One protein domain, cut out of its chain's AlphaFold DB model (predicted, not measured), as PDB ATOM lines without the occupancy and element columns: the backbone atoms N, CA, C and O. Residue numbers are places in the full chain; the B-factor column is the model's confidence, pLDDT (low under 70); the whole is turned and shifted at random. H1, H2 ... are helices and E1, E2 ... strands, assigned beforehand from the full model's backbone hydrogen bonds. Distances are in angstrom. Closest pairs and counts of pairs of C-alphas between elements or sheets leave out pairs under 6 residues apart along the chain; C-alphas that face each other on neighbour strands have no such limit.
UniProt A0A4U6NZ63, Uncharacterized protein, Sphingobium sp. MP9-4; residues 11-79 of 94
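AT A GLANCE: This is residues 11 to 79 of the 94 residues of an uncharacterized protein of Sphingobium sp. MP9-4 (UniProt A0A4U6NZ63). What does the model look like? A small antiparallel sheet, in the order E2, E1, E5 with the short helix H1 at one end, stands well away from a two-stranded antiparallel hairpin, E3 and E4, and two links bridge the open space between them. What is printed? The 69 residues hold five named strands and then one named helix, E1 E2 E3 E4 E5 H1, mostly strand, with under half of the residues in named elements. How large is it? It is elongated, 51 by 27 by 16 A, and only just loose, close to extended, with a radius of gyration of the C-alphas of 16.0 A.

IN THESE COORDINATES: Where is the larger sheet? E1 is residues 11 to 16, 16.4 A long, from C-alpha 11 at (178.496, 182.930, 211.704); E2 is residues 20 to 25, 16.6 A; E5 is residues 66 to 69, 10.7 A. Where are the others? E3 is residues 30 to 34, 12.9 A, E4 residues 43 to 47, 13.3 A, and H1 residues 72 to 77, 8.6 A, ending with C-alpha 77 at (178.956, 170.625, 211.496).

HOW THE PARTS SIT: How do the sheets pair? E1 and E2 are a hairpin, with N 14 and O 22 at 2.8 A; E1 and E5 are antiparallel, with N 13 and O 68 at 2.8 A. E3 and E4 are a hairpin, with N 31 and O 46 at 2.9 A, and both are apart from E1. Where is H1? It only grazes the larger sheet with residues 72 to 75; its closest C-alphas to E1 are those of Ile 75 and Tyr 11, 7.3 A. Every O i to N i+4 pair in H1 is within hydrogen-bond range.

THE WHOLE: What spans it? The two C-alphas farthest apart, of Asp 39 and Gln 77, are 51.6 A apart, and residues 36 to 41 stand free. Is it continuous? The printed part has no cut; the link from E4 to E5 is long, 18 residues. Where is confidence low? Residues 55 to 63 are under 70 in pLDDT.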
ATOM      1  N   TYR A  11     177.318 183.760 211.492       95.56
ATOM      2  CA  TYR A  11     178.496 182.930 211.704       95.56
ATOM      3  C   TYR A  11     179.493 183.123 210.563       95.56
ATOM      4  O   TYR A  11     179.119 183.279 209.399       95.56
ATOM      5  N   VAL A  12     180.775 183.100 210.905       94.88
ATOM      6  CA  VAL A  12     181.900 183.223 209.984       94.88
ATOM      7  C   VAL A  12     182.902 182.112 210.232       94.88
ATOM      8  O   VAL A  12     183.161 181.746 211.378       94.88
ATOM      9  N   ILE A  13     183.488 181.598 209.161       94.81
ATOM     10  CA  ILE A  13     184.657 180.733 209.234       94.81
ATOM     11  C   ILE A  13     185.895 181.606 209.087       94.81
ATOM     12  O   ILE A  13     185.977 182.431 208.179       94.81
ATOM     13  N   ARG A  14     186.851 181.413 209.993       91.50
ATOM     14  CA  ARG A  14     188.206 181.949 209.913       91.50
ATOM     15  C   ARG A  14     189.156 180.788 209.657       91.50
ATOM     16  O   ARG A  14     189.295 179.924 210.522       91.50
ATOM     17  N   ASP A  15     189.842 180.823 208.524       90.00
ATOM     18  CA  ASP A  15     190.923 179.899 208.191       90.00
ATOM     19  C   ASP A  15     192.273 180.618 208.335       90.00
ATOM     20  O   ASP A  15     192.490 181.709 207.795       90.00
ATOM     21  N   SER A  16     193.180 180.014 209.103       84.38
ATOM     22  CA  SER A  16     194.543 180.497 209.308       84.38
ATOM     23  C   SER A  16     195.522 179.328 209.331       84.38
ATOM     24  O   SER A  16     195.271 178.330 210.000       84.38
ATOM     25  N   ASP A  17     196.670 179.492 208.674       82.12
ATOM     26  CA  ASP A  17     197.746 178.491 208.677       82.12
ATOM     27  C   ASP A  17     198.372 178.277 210.066       82.12
ATOM     28  O   ASP A  17     199.034 177.270 210.299       82.12
ATOM     29  N   LEU A  18     198.172 179.216 210.998       80.12
ATOM     30  CA  LEU A  18     198.759 179.171 212.341       80.12
ATOM     31  C   LEU A  18     197.849 178.498 213.359       80.12
ATOM     32  O   LEU A  18     198.296 177.670 214.148       80.12
ATOM     33  N   ASP A  19     196.570 178.861 213.331       82.06
ATOM     34  CA  ASP A  19     195.622 178.485 214.377       82.06
ATOM     35  C   ASP A  19     194.612 177.440 213.881       82.06
ATOM     36  O   ASP A  19     193.758 176.988 214.646       82.06
ATOM     37  N   GLY A  20     194.648 177.105 212.590       87.12
ATOM     38  CA  GLY A  20     193.658 176.272 211.925       87.12
ATOM     39  C   GLY A  20     192.327 176.989 211.686       87.12
ATOM     40  O   GLY A  20     192.246 178.216 211.569       87.12
ATOM     41  N   ARG A  21     191.265 176.186 211.598       92.88
ATOM     42  CA  ARG A  21     189.919 176.612 211.209       92.88
ATOM     43  C   ARG A  21     189.009 176.819 212.414       92.88
ATOM     44  O   ARG A  21     188.808 175.909 213.216       92.88
ATOM     45  N   TRP A  22     188.404 178.000 212.498       93.25
ATOM     46  CA  TRP A  22     187.521 178.406 213.592       93.25
ATOM     47  C   TRP A  22     186.176 178.877 213.048       93.25
ATOM     48  O   TRP A  22     186.138 179.553 212.022       93.25
ATOM     49  N   ILE A  23     185.088 178.582 213.764       95.25
ATOM     50  CA  ILE A  23     183.795 179.244 213.561       95.25
ATOM     51  C   ILE A  23     183.612 180.318 214.635       95.25
ATOM     52  O   ILE A  23     183.822 180.071 215.822       95.25
ATOM     53  N   GLY A  24     183.260 181.526 214.212       93.19
ATOM     54  CA  GLY A  24     183.000 182.667 215.083       93.19
ATOM     55  C   GLY A  24     181.677 183.328 214.734       93.19
ATOM     56  O   GLY A  24     181.111 183.075 213.677       93.19
ATOM     57  N   GLU A  25     181.189 184.187 215.618       95.00
ATOM     58  CA  GLU A  25     179.966 184.959 215.414       95.00
ATOM     59  C   GLU A  25     180.301 186.443 215.262       95.00
ATOM     60  O   GLU A  25     181.099 186.990 216.027       95.00
ATOM     61  N   VAL A  26     179.715 187.108 214.266       91.25
ATOM     62  CA  VAL A  26     179.927 188.539 214.036       91.25
ATOM     63  C   VAL A  26     179.281 189.322 215.172       91.25
ATOM     64  O   VAL A  26     178.065 189.465 215.233       91.25
ATOM     65  N   MET A  27     180.105 189.880 216.053       86.94
ATOM     66  CA  MET A  27     179.621 190.724 217.148       86.94
ATOM     67  C   MET A  27     179.396 192.175 216.714       86.94
ATOM     68  O   MET A  27     178.465 192.826 217.173       86.94
ATOM     69  N   HIS A  28     180.256 192.681 215.828       83.94
ATOM     70  CA  HIS A  28     180.330 194.089 215.445       83.94
ATOM     71  C   HIS A  28     180.837 194.210 214.005       83.94
ATOM     72  O   HIS A  28     181.721 193.456 213.596       83.94
ATOM     73  N   ILE A  29     180.323 195.184 213.251       85.88
ATOM     74  CA  ILE A  29     180.847 195.541 211.926       85.88
ATOM     75  C   ILE A  29     181.437 196.943 212.034       85.88
ATOM     76  O   ILE A  29     180.832 197.831 212.627       85.88
ATOM     77  N   ARG A  30     182.632 197.151 211.479       85.56
ATOM     78  CA  ARG A  30     183.334 198.434 211.571       85.56
ATOM     79  C   ARG A  30     183.570 199.028 210.197       85.56
ATOM     80  O   ARG A  30     183.953 198.319 209.271       85.56
ATOM     81  N   ALA A  31     183.412 200.340 210.102       85.06
ATOM     82  CA  ALA A  31     183.834 201.122 208.954       85.06
ATOM     83  C   ALA A  31     185.112 201.888 209.297       85.06
ATOM     84  O   ALA A  31     185.233 202.467 210.379       85.06
ATOM     85  N   ARG A  32     186.056 201.920 208.352       86.88
ATOM     86  CA  ARG A  32     187.166 202.871 208.395       86.88
ATOM     87  C   ARG A  32     186.701 204.162 207.738       86.88
ATOM     88  O   ARG A  32     186.495 204.193 206.527       86.88
ATOM     89  N   VAL A  33     186.534 205.210 208.529       86.56
ATOM     90  CA  VAL A  33     186.040 206.511 208.066       86.56
ATOM     91  C   VAL A  33     187.223 207.450 207.844       86.56
ATOM     92  O   VAL A  33     188.185 207.450 208.610       86.56
ATOM     93  N   HIS A  34     187.164 208.244 206.775       87.69
ATOM     94  CA  HIS A  34     188.098 209.336 206.503       87.69
ATOM     95  C   HIS A  34     187.307 210.642 206.456       87.69
ATOM     96  O   HIS A  34     186.506 210.845 205.540       87.69
ATOM     97  N   TYR A  35     187.535 211.519 207.432       88.62
ATOM     98  CA  TYR A  35     186.847 212.805 207.515       88.62
ATOM     99  C   TYR A  35     187.496 213.803 206.556       88.62
ATOM    100  O   TYR A  35     188.704 214.022 206.594       88.62
ATOM    101  N   ARG A  36     186.692 214.378 205.656       91.69
ATOM    102  CA  ARG A  36     187.163 215.279 204.585       91.69
ATOM    103  C   ARG A  36     187.103 216.760 204.951       91.69
ATOM    104  O   ARG A  36     187.606 217.580 204.198       91.69
ATOM    105  N   ASN A  37     186.470 217.086 206.073       92.25
ATOM    106  CA  ASN A  37     186.285 218.442 206.588       92.25
ATOM    107  C   ASN A  37     187.311 218.824 207.669       92.25
ATOM    108  O   ASN A  37     187.168 219.873 208.284       92.25
ATOM    109  N   ALA A  38     188.292 217.962 207.939       86.38
ATOM    110  CA  ALA A  38     189.393 218.258 208.842       86.38
ATOM    111  C   ALA A  38     190.596 218.773 208.042       86.38
ATOM    112  O   ALA A  38     190.932 218.210 206.999       86.38
ATOM    113  N   ASP A  39     191.296 219.775 208.574       90.31
ATOM    114  CA  ASP A  39     192.525 220.326 207.976       90.31
ATOM    115  C   ASP A  39     193.750 219.400 208.137       90.31
ATOM    116  O   ASP A  39     194.880 219.752 207.799       90.31
ATOM    117  N   PHE A  40     193.544 218.193 208.667       84.44
ATOM    118  CA  PHE A  40     194.560 217.166 208.872       84.44
ATOM    119  C   PHE A  40     193.991 215.773 208.546       84.44
ATOM    120  O   PHE A  40     192.772 215.598 208.522       84.44
ATOM    121  N   PRO A  41     194.839 214.749 208.311       82.75
ATOM    122  CA  PRO A  41     194.391 213.380 208.041       82.75
ATOM    123  C   PRO A  41     193.681 212.726 209.243       82.75
ATOM    124  O   PRO A  41     194.272 211.941 209.981       82.75
ATOM    125  N   ALA A  42     192.396 213.022 209.422       86.12
ATOM    126  CA  ALA A  42     191.550 212.435 210.454       86.12
ATOM    127  C   ALA A  42     190.920 211.123 209.956       86.12
ATOM    128  O   ALA A  42     190.221 211.088 208.935       86.12
ATOM    129  N   ARG A  43     191.185 210.019 210.664       87.50
ATOM    130  CA  ARG A  43     190.681 208.678 210.334       87.50
ATOM    131  C   ARG A  43     190.306 207.938 211.606       87.50
ATOM    132  O   ARG A  43     191.132 207.879 212.506       87.50
ATOM    133  N   ASP A  44     189.147 207.288 211.601       85.06
ATOM    134  CA  ASP A  44     188.677 206.471 212.721       85.06
ATOM    135  C   ASP A  44     188.130 205.122 212.264       85.06
ATOM    136  O   ASP A  44     187.695 204.946 211.122       85.06
ATOM    137  N   TRP A  45     188.134 204.171 213.195       87.75
ATOM    138  CA  TRP A  45     187.324 202.965 213.112       87.75
ATOM    139  C   TRP A  45     186.065 203.164 213.942       87.75
ATOM    140  O   TRP A  45     186.141 203.306 215.162       87.75
ATOM    141  N   ILE A  46     184.919 203.153 213.271       84.56
ATOM    142  CA  ILE A  46     183.613 203.328 213.899       84.56
ATOM    143  C   ILE A  46     182.840 202.025 213.769       84.56
ATOM    144  O   ILE A  46     182.779 201.434 212.688       84.56
ATOM    145  N   ASP A  47     182.254 201.576 214.870       84.25
ATOM    146  CA  ASP A  47     181.242 200.532 214.834       84.25
ATOM    147  C   ASP A  47     179.990 201.044 214.109       84.25
ATOM    148  O   ASP A  47     179.401 202.043 214.515       84.25
ATOM    149  N   ILE A  48     179.577 200.383 213.027       80.75
ATOM    150  CA  ILE A  48     178.461 200.869 212.203       80.75
ATOM    151  C   ILE A  48     177.096 200.682 212.870       80.75
ATOM    152  O   ILE A  48     176.127 201.295 212.436       80.75
ATOM    153  N   ALA A  49     176.999 199.807 213.870       77.31
ATOM    154  CA  ALA A  49     175.755 199.543 214.570       77.31
ATOM    155  C   ALA A  49     175.546 200.485 215.758       77.31
ATOM    156  O   ALA A  49     174.406 200.816 216.070       77.31
ATOM    157  N   THR A  50     176.625 200.897 216.424       78.38
ATOM    158  CA  THR A  50     176.555 201.704 217.655       78.38
ATOM    159  C   THR A  50     177.093 203.125 217.487       78.38
ATOM    160  O   THR A  50     176.989 203.925 218.412       78.38
ATOM    161  N   ALA A  51     177.709 203.436 216.343       81.44
ATOM    162  CA  ALA A  51     178.457 204.670 216.088       81.44
ATOM    163  C   ALA A  51     179.584 204.948 217.104       81.44
ATOM    164  O   ALA A  51     180.082 206.072 217.193       81.44
ATOM    165  N   THR A  52     180.027 203.939 217.865       79.75
ATOM    166  CA  THR A  52     181.071 204.134 218.874       79.75
ATOM    167  C   THR A  52     182.466 204.017 218.258       79.75
ATOM    168  O   THR A  52     182.721 203.055 217.519       79.75
ATOM    169  N   PRO A  53     183.392 204.937 218.587       79.62
ATOM    170  CA  PRO A  53     184.783 204.824 218.180       79.62
ATOM    171  C   PRO A  53     185.423 203.615 218.856       79.62
ATOM    172  O   PRO A  53     185.222 203.373 220.047       79.62
ATOM    173  N   TYR A  54     186.196 202.849 218.092       70.19
ATOM    174  CA  TYR A  54     186.837 201.646 218.606       70.19
ATOM    175  C   TYR A  54     188.344 201.877 218.789       70.19
ATOM    176  O   TYR A  54     189.018 202.226 217.812       70.19
ATOM    177  N   PRO A  55     188.909 201.667 219.995       63.47
ATOM    178  CA  PRO A  55     190.352 201.745 220.182       63.47
ATOM    179  C   PRO A  55     191.041 200.699 219.297       63.47
ATOM    180  O   PRO A  55     190.605 199.551 219.206       63.47
ATOM    181  N   HIS A  56     192.100 201.118 218.602       56.00
ATOM    182  CA  HIS A  56     192.887 200.278 217.696       56.00
ATOM    183  C   HIS A  56     193.197 198.906 218.334       56.00
ATOM    184  O   HIS A  56     193.716 198.857 219.445       56.00
ATOM    185  N   CYS A  57     192.909 197.795 217.642       49.94
ATOM    186  CA  CYS A  57     193.219 196.452 218.145       49.94
ATOM    187  C   CYS A  57     194.400 195.823 217.385       49.94
ATOM    188  O   CYS A  57     194.400 195.795 216.156       49.94
ATOM    189  N   LEU A  58     195.373 195.364 218.185       43.84
ATOM    190  CA  LEU A  58     196.513 194.462 217.958       43.84
ATOM    191  C   LEU A  58     197.262 194.564 216.616       43.84
ATOM    192  O   LEU A  58     196.945 193.915 215.623       43.84
ATOM    193  N   MET A  59     198.359 195.324 216.658       45.00
ATOM    194  CA  MET A  59     199.500 195.164 215.753       45.00
ATOM    195  C   MET A  59     200.225 193.850 216.104       45.00
ATOM    196  O   MET A  59     200.323 193.522 217.285       45.00
ATOM    197  N   ASN A  60     200.750 193.143 215.095       53.34
ATOM    198  CA  ASN A  60     201.475 191.852 215.146       53.34
ATOM    199  C   ASN A  60     200.662 190.583 214.830       53.34
ATOM    200  O   ASN A  60     201.002 189.503 215.310       53.34
ATOM    201  N   TRP A  61     199.642 190.675 213.972       59.22
ATOM    202  CA  TRP A  61     199.100 189.477 213.328       59.22
ATOM    203  C   TRP A  61     199.911 189.157 212.050       59.22
ATOM    204  O   TRP A  61     200.083 190.047 211.215       59.22
ATOM    205  N   PRO A  62     200.428 187.929 211.877       64.56
ATOM    206  CA  PRO A  62     201.442 187.579 210.865       64.56
ATOM    207  C   PRO A  62     200.955 187.581 209.405       64.56
ATOM    208  O   PRO A  62     201.754 187.430 208.486       64.56
ATOM    209  N   GLY A  63     199.661 187.788 209.180       66.31
ATOM    210  CA  GLY A  63     199.060 187.942 207.856       66.31
ATOM    211  C   GLY A  63     197.537 187.842 207.940       66.31
ATOM    212  O   GLY A  63     197.034 187.138 208.815       66.31
ATOM    213  N   PRO A  64     196.774 188.557 207.098       71.81
ATOM    214  CA  PRO A  64     195.319 188.574 207.206       71.81
ATOM    215  C   PRO A  64     194.755 187.146 207.069       71.81
ATOM    216  O   PRO A  64     195.074 186.478 206.085       71.81
ATOM    217  N   PRO A  65     193.941 186.653 208.024       77.88
ATOM    218  CA  PRO A  65     193.291 185.357 207.869       77.88
ATOM    219  C   PRO A  65     192.280 185.401 206.717       77.88
ATOM    220  O   PRO A  65     191.726 186.462 206.409       77.88
ATOM    221  N   SER A  66     191.995 184.244 206.117       87.88
ATOM    222  CA  SER A  66     190.844 184.118 205.220       87.88
ATOM    223  C   SER A  66     189.576 184.046 206.064       87.88
ATOM    224  O   SER A  66     189.529 183.317 207.056       87.88
ATOM    225  N   ILE A  67     188.558 184.821 205.694       90.50
ATOM    226  CA  ILE A  67     187.280 184.854 206.404       90.50
ATOM    227  C   ILE A  67     186.114 184.860 205.418       90.50
ATOM    228  O   ILE A  67     186.112 185.650 204.473       90.50
ATOM    229  N   HIS A  68     185.100 184.027 205.668       92.88
ATOM    230  CA  HIS A  68     183.799 184.052 204.984       92.88
ATOM    231  C   HIS A  68     182.640 183.861 205.935       92.88
ATOM    232  O   HIS A  68     182.790 183.317 207.022       92.88
ATOM    233  N   LYS A  69     181.454 184.260 205.474       94.38
ATOM    234  CA  LYS A  69     180.191 183.847 206.077       94.38
ATOM    235  C   LYS A  69     180.053 182.326 206.009       94.38
ATOM    236  O   LYS A  69     180.157 181.768 204.921       94.38
ATOM    237  N   ALA A  70     179.802 181.694 207.149       94.25
ATOM    238  CA  ALA A  70     179.611 180.254 207.240       94.25
ATOM    239  C   ALA A  70     178.329 179.823 206.504       94.25
ATOM    240  O   ALA A  70     177.296 180.494 206.603       94.25
ATOM    241  N   SER A  71     178.393 178.705 205.782       94.38
ATOM    242  CA  SER A  71     177.223 178.050 205.190       94.38
ATOM    243  C   SER A  71     176.384 177.331 206.253       94.38
ATOM    244  O   SER A  71     176.834 177.104 207.376       94.38
ATOM    245  N   GLU A  72     175.156 176.940 205.907       94.81
ATOM    246  CA  GLU A  72     174.295 176.170 206.816       94.81
ATOM    247  C   GLU A  72     174.916 174.817 207.196       94.81
ATOM    248  O   GLU A  72     174.884 174.445 208.370       94.81
ATOM    249  N   ASP A  73     175.558 174.137 206.243       96.19
ATOM    250  CA  ASP A  73     176.261 172.872 206.479       96.19
ATOM    251  C   ASP A  73     177.442 173.050 207.441       96.19
ATOM    252  O   ASP A  73     177.625 172.254 208.364       96.19
ATOM    253  N   GLU A  74     178.221 174.124 207.278       96.00
ATOM    254  CA  GLU A  74     179.318 174.455 208.189       96.00
ATOM    255  C   GLU A  74     178.769 174.752 209.592       96.00
ATOM    256  O   GLU A  74     179.251 174.208 210.579       96.00
ATOM    257  N   ILE A  75     177.705 175.545 209.712       96.31
ATOM    258  CA  ILE A  75     177.064 175.835 211.004       96.31
ATOM    259  C   ILE A  75     176.561 174.542 211.675       96.31
ATOM    260  O   ILE A  75     176.719 174.369 212.889       96.31
ATOM    261  N   ALA A  76     175.975 173.625 210.902       95.62
ATOM    262  CA  ALA A  76     175.496 172.335 211.389       95.62
ATOM    263  C   ALA A  76     176.644 171.429 211.858       95.62
ATOM    264  O   ALA A  76     176.537 170.826 212.927       95.62
ATOM    265  N   GLN A  77     177.762 171.392 211.127       96.06
ATOM    266  CA  GLN A  77     178.956 170.625 211.496       96.06
ATOM    267  C   GLN A  77     179.510 171.032 212.869       96.06
ATOM    268  O   GLN A  77     180.001 170.187 213.615       96.06
ATOM    269  N   TYR A  78     179.396 172.313 213.223       94.44
ATOM    270  CA  TYR A  78     179.805 172.833 214.530       94.44
ATOM    271  C   TYR A  78     178.685 172.792 215.591       94.44
ATOM    272  O   TYR A  78     178.880 173.282 216.704       94.44
ATOM    273  N   GLY A  79     177.512 172.222 215.288       94.81
ATOM    274  CA  GLY A  79     176.395 172.097 216.232       94.81
ATOM    275  C   GLY A  79     175.721 173.427 216.592       94.81
ATOM    276  O   GLY A  79     175.122 173.545 217.661       94.81
TER     277      GLY A  79